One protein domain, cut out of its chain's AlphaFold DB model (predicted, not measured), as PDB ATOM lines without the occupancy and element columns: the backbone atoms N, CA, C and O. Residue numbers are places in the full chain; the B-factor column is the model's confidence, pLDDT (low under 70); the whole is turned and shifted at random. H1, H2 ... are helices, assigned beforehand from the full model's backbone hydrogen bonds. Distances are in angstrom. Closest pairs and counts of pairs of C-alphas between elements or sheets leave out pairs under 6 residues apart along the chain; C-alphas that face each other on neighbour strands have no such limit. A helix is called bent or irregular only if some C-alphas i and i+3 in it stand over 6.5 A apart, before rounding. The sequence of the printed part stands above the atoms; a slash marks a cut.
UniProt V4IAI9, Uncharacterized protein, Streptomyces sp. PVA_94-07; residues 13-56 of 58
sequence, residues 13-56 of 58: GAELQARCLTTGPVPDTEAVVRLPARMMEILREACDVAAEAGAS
ATOM      1  N   GLY A  13     143.405  93.996 138.148       94.75
ATOM      2  CA  GLY A  13     144.604  93.832 137.328       94.75
ATOM      3  C   GLY A  13     145.457  92.664 137.828       94.75
ATOM      4  O   GLY A  13     145.251  92.179 138.943       94.75
ATOM      5  N   ALA A  14     146.452  92.262 137.035       94.62
ATOM      6  CA  ALA A  14     147.290  91.091 137.310       94.62
ATOM      7  C   ALA A  14     147.961  91.121 138.697       94.62
ATOM      8  O   ALA A  14     147.959  90.116 139.399       94.62
ATOM      9  N   GLU A  15     148.474  92.277 139.128       95.56
ATOM     10  CA  GLU A  15     149.125  92.422 140.438       95.56
ATOM     11  C   GLU A  15     148.154  92.158 141.601       95.56
ATOM     12  O   GLU A  15     148.451  91.396 142.521       95.56
ATOM     13  N   LEU A  16     146.962  92.762 141.549       94.62
ATOM     14  CA  LEU A  16     145.951  92.576 142.587       94.62
ATOM     15  C   LEU A  16     145.430  91.136 142.596       94.62
ATOM     16  O   LEU A  16     145.237  90.566 143.665       94.62
ATOM     17  N   GLN A  17     145.251  90.535 141.420       94.31
ATOM     18  CA  GLN A  17     144.847  89.139 141.310       94.31
ATOM     19  C   GLN A  17     145.905  88.201 141.905       94.31
ATOM     20  O   GLN A  17     145.557  87.342 142.711       94.31
ATOM     21  N   ALA A  18     147.188  88.406 141.594       94.62
ATOM     22  CA  ALA A  18     148.287  87.631 142.170       94.62
ATOM     23  C   ALA A  18     148.323  87.734 143.701       94.62
ATOM     24  O   ALA A  18     148.518  86.730 144.382       94.62
ATOM     25  N   ARG A  19     148.057  88.924 144.256       96.00
ATOM     26  CA  ARG A  19     147.916  89.109 145.707       96.00
ATOM     27  C   ARG A  19     146.728  88.350 146.294       96.00
ATOM     28  O   ARG A  19     146.868  87.787 147.368       96.00
ATOM     29  N   CYS A  20     145.573  88.326 145.635       95.19
ATOM     30  CA  CYS A  20     144.425  87.551 146.120       95.19
ATOM     31  C   CYS A  20     144.716  86.044 146.117       95.19
ATOM     32  O   CYS A  20     144.354  85.351 147.066       95.19
ATOM     33  N   LEU A  21     145.445  85.561 145.107       95.00
ATOM     34  CA  LEU A  21     145.819  84.150 144.986       95.00
ATOM     35  C   LEU A  21     146.743  83.652 146.106       95.00
ATOM     36  O   LEU A  21     146.813  82.447 146.335       95.00
ATOM     37  N   THR A  22     147.411  84.544 146.850       96.62
ATOM     38  CA  THR A  22     148.184  84.139 148.039       96.62
ATOM     39  C   THR A  22     147.294  83.735 149.214       96.62
ATOM     40  O   THR A  22     147.753  83.030 150.108       96.62
ATOM     41  N   THR A  23     146.035  84.182 149.225       95.19
ATOM     42  CA  THR A  23     145.049  83.848 150.266       95.19
ATOM     43  C   THR A  23     144.244  82.600 149.899       95.19
ATOM     44  O   THR A  23     143.803  81.875 150.786       95.19
ATOM     45  N   GLY A  24     144.079  82.319 148.603       94.12
ATOM     46  CA  GLY A  24     143.413  81.116 148.109       94.12
ATOM     47  C   GLY A  24     143.159  81.152 146.598       94.12
ATOM     48  O   GLY A  24     143.249  82.216 145.985       94.12
ATOM     49  N   PRO A  25     142.848  79.999 145.976       94.00
ATOM     50  CA  PRO A  25     142.532  79.940 144.556       94.00
ATOM     51  C   PRO A  25     141.222  80.677 144.255       94.00
ATOM     52  O   PRO A  25     140.272  80.610 145.032       94.00
ATOM     53  N   VAL A  26     141.164  81.340 143.102       92.50
ATOM     54  CA  VAL A  26     139.927  81.904 142.547       92.50
ATOM     55  C   VAL A  26     139.426  80.925 141.481       92.50
ATOM     56  O   VAL A  26     140.158  80.715 140.511       92.50
ATOM     57  N   PRO A  27     138.249  80.293 141.649       92.88
ATOM     58  CA  PRO A  27     137.677  79.396 140.645       92.88
ATOM     59  C   PRO A  27     137.468  80.077 139.289       92.88
ATOM     60  O   PRO A  27     137.221  81.279 139.228       92.88
ATOM     61  N   ASP A  28     137.461  79.295 138.207       91.69
ATOM     62  CA  ASP A  28     137.272  79.812 136.838       91.69
ATOM     63  C   ASP A  28     135.924  80.527 136.636       91.69
ATOM     64  O   ASP A  28     135.774  81.363 135.742       91.69
ATOM     65  N   THR A  29     134.930  80.202 137.466       90.25
ATOM     66  CA  THR A  29     133.598  80.821 137.463       90.25
ATOM     67  C   THR A  29     133.521  82.110 138.281       90.25
ATOM     68  O   THR A  29     132.474  82.755 138.297       90.25
ATOM     69  N   GLU A  30     134.594  82.495 138.972       91.44
ATOM     70  CA  GLU A  30     134.640  83.635 139.886       91.44
ATOM     71  C   GLU A  30     135.679  84.672 139.444       91.44
ATOM     72  O   GLU A  30     136.586  84.411 138.653       91.44
ATOM     73  N   ALA A  31     135.547  85.902 139.945       91.62
ATOM     74  CA  ALA A  31     136.478  86.975 139.627       91.62
ATOM     75  C   ALA A  31     136.690  87.912 140.813       91.62
ATOM     76  O   ALA A  31     135.754  88.273 141.525       91.62
ATOM     77  N   VAL A  32     137.924  88.399 140.958       93.00
ATOM     78  CA  VAL A  32     138.227  89.508 141.867       93.00
ATOM     79  C   VAL A  32     137.816  90.814 141.197       93.00
ATOM     80  O   VAL A  32     138.313  91.165 140.120       93.00
ATOM     81  N   VAL A  33     136.929  91.560 141.853       93.25
ATOM     82  CA  VAL A  33     136.451  92.862 141.385       93.25
ATOM     83  C   VAL A  33     136.848  93.976 142.344       93.25
ATOM     84  O   VAL A  33     136.885  93.817 143.562       93.25
ATOM     85  N   ARG A  34     137.153  95.136 141.774       94.12
ATOM     86  CA  ARG A  34     137.382  96.386 142.484       94.12
ATOM     87  C   ARG A  34     136.085  97.170 142.527       94.12
ATOM     88  O   ARG A  34     135.443  97.377 141.495       94.12
ATOM     89  N   LEU A  35     135.770  97.675 143.709       92.81
ATOM     90  CA  LEU A  35     134.617  98.526 143.960       92.81
ATOM     91  C   LEU A  35     135.108  99.863 144.533       92.81
ATOM     92  O   LEU A  35     136.094  99.892 145.274       92.81
ATOM     93  N   PRO A  36     134.485 100.993 144.168       92.81
ATOM     94  CA  PRO A  36     134.850 102.284 144.727       92.81
ATOM     95  C   PRO A  36     134.406 102.355 146.195       92.81
ATOM     96  O   PRO A  36     133.320 101.898 146.537       92.81
ATOM     97  N   ALA A  37     135.209 102.989 147.053       93.50
ATOM     98  CA  ALA A  37     134.953 103.036 148.498       93.50
ATOM     99  C   ALA A  37     133.568 103.609 148.862       93.50
ATOM    100  O   ALA A  37     132.925 103.143 149.793       93.50
ATOM    101  N   ARG A  38     133.054 104.559 148.069       92.19
ATOM    102  CA  ARG A  38     131.699 105.113 148.243       92.19
ATOM    103  C   ARG A  38     130.565 104.082 148.124       92.19
ATOM    104  O   ARG A  38     129.462 104.363 148.560       92.19
ATOM    105  N   MET A  39     130.811 102.921 147.507       91.69
ATOM    106  CA  MET A  39     129.826 101.834 147.412       91.69
ATOM    107  C   MET A  39     129.815 100.930 148.650       91.69
ATOM    108  O   MET A  39     128.931 100.086 148.749       91.69
ATOM    109  N   MET A  40     130.763 101.073 149.585       91.69
ATOM    110  CA  MET A  40     130.864 100.166 150.736       91.69
ATOM    111  C   MET A  40     129.665 100.286 151.677       91.69
ATOM    112  O   MET A  40     129.180  99.265 152.145       91.69
ATOM    113  N   GLU A  41     129.134 101.495 151.877       92.50
ATOM    114  CA  GLU A  41     127.928 101.701 152.694       92.50
ATOM    115  C   GLU A  41     126.709 100.978 152.098       92.50
ATOM    116  O   GLU A  41     125.999 100.268 152.802       92.50
ATOM    117  N   ILE A  42     126.528 101.066 150.774       89.31
ATOM    118  CA  ILE A  42     125.431 100.393 150.059       89.31
ATOM    119  C   ILE A  42     125.576  98.869 150.152       89.31
ATOM    120  O   ILE A  42     124.598  98.154 150.355       89.31
ATOM    121  N   LEU A  43     126.801  98.354 150.004       88.31
ATOM    122  CA  LEU A  43     127.070  96.921 150.141       88.31
ATOM    123  C   LEU A  43     126.826  96.433 151.563       88.31
ATOM    124  O   LEU A  43     126.295  95.342 151.735       88.31
ATOM    125  N   ARG A  44     127.197  97.229 152.570       91.44
ATOM    126  CA  ARG A  44     126.958  96.905 153.974       91.44
ATOM    127  C   ARG A  44     125.465  96.746 154.239       91.44
ATOM    128  O   ARG A  44     125.066  95.708 154.744       91.44
ATOM    129  N   GLU A  45     124.650  97.713 153.826       90.81
ATOM    130  CA  GLU A  45     123.192  97.641 153.983       90.81
ATOM    131  C   GLU A  45     122.588  96.447 153.227       90.81
ATOM    132  O   GLU A  45     121.786  95.698 153.780       90.81
ATOM    133  N   ALA A  46     123.018  96.211 151.983       85.75
ATOM    134  CA  ALA A  46     122.557  95.062 151.209       85.75
ATOM    135  C   ALA A  46     122.908  93.721 151.882       85.75
ATOM    136  O   ALA A  46     122.087  92.801 151.892       85.75
ATOM    137  N   CYS A  47     124.107  93.615 152.461       86.38
ATOM    138  CA  CYS A  47     124.532  92.456 153.241       86.38
ATOM    139  C   CYS A  47     123.724  92.305 154.534       86.38
ATOM    140  O   CYS A  47     123.325  91.184 154.840       86.38
ATOM    141  N   ASP A  48     123.459  93.398 155.256       89.50
ATOM    142  CA  ASP A  48     122.659  93.394 156.488       89.50
ATOM    143  C   ASP A  48     121.245  92.848 156.192       89.50
ATOM    144  O   ASP A  48     120.813  91.867 156.801       89.50
ATOM    145  N   VAL A  49     120.576  93.359 155.151       85.88
ATOM    146  CA  VAL A  49     119.256  92.866 154.706       85.88
ATOM    147  C   VAL A  49     119.313  91.406 154.250       85.88
ATOM    148  O   VAL A  49     118.414  90.616 154.552       85.88
ATOM    149  N   ALA A  50     120.353  91.010 153.510       81.88
ATOM    150  CA  ALA A  50     120.512  89.626 153.068       81.88
ATOM    151  C   ALA A  50     120.728  88.669 154.250       81.88
ATOM    152  O   ALA A  50     120.177  87.564 154.243       81.88
ATOM    153  N   ALA A  51     121.485  89.096 155.264       80.38
ATOM    154  CA  ALA A  51     121.722  88.350 156.491       80.38
ATOM    155  C   ALA A  51     120.434  88.209 157.308       80.38
ATOM    156  O   ALA A  51     120.101  87.098 157.703       80.38
ATOM    157  N   GLU A  52     119.655  89.279 157.476       79.56
ATOM    158  CA  GLU A  52     118.343  89.240 158.140       79.56
ATOM    159  C   GLU A  52     117.345  88.347 157.391       79.56
ATOM    160  O   GLU A  52     116.677  87.500 157.979       79.56
ATOM    161  N   ALA A  53     117.293  88.456 156.062       68.00
ATOM    162  CA  ALA A  53     116.431  87.619 155.233       68.00
ATOM    163  C   ALA A  53     116.920  86.158 155.139       68.00
ATOM    164  O   ALA A  53     116.170  85.285 154.689       68.00
ATOM    165  N   GLY A  54     118.186  85.892 155.472       58.53
ATOM    166  CA  GLY A  54     118.782  84.564 155.642       58.53
ATOM    167  C   GLY A  54     118.668  84.032 157.076       58.53
ATOM    168  O   GLY A  54     118.716  82.823 157.272       58.53
ATOM    169  N   ALA A  55     118.425  84.910 158.053       49.97
ATOM    170  CA  ALA A  55     118.155  84.605 159.456       49.97
ATOM    171  C   ALA A  55     116.705  84.150 159.701       49.97
ATOM    172  O   ALA A  55     116.212  84.199 160.829       49.97
ATOM    173  N   SER A  56     116.019  83.656 158.661       35.88
ATOM    174  CA  SER A  56     114.845  82.813 158.861       35.88
ATOM    175  C   SER A  56     115.317  81.521 159.526       35.88
ATOM    176  O   SER A  56     115.816  80.616 158.862       35.88
TER     177      SER A  56
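This is residues 13 to 56 of the 58 residues of an uncharacterized protein of Streptomyces sp. PVA_94-07 (UniProt V4IAI9). The model is an open zigzag of three limbs: the short helix H1, a long link of residues 22 to 36 that folds back past H1, and the longer helix H2, which turns back again. Residues 36 to 42 and 44 to 56, mostly H2, stick out as a free arm on the far side of the link from H1. The printed part has 44 residues with two named helices, H1 then H2, and no named strand; the class is all helix. It is only just extended, close to loose, with a radius of gyration of the C-alphas of 14.1 A and spans of 37 by 26 by 17 A.

Start at Gly 13 and find C-alpha 14 at (147.290, 91.091, 137.310); here H1 begins, residues 14 to 21, 10.5 A from first to last C-alpha. Go on through the link to C-alpha 37 at (134.953, 103.036, 148.498), where H2, residues 37 to 54, begins. It runs 25.6 A to C-alpha 54 at (118.782, 84.564, 155.642). H2 is irregular, but only just: C-alphas 38 and 41 are 6.8 A apart.

Compare the C-alphas of H1 with those of H2 and you will find the two helices apart, with no C-alpha of the one within 8 A of the other. Look next at the backbone: in H1 every O i to N i+4 pair is within hydrogen-bond range, and in H2 12 of 14 are.

The two C-alphas farthest apart are those of Glu 15 and Ser 56, at 40.1 A. The printed part has no cut, and the link from H1 to H2, 15 residues, is long. Read the B-factor column for the pLDDT: its mean over the printed part is 88.0, and residues 53 to 56 are under 70.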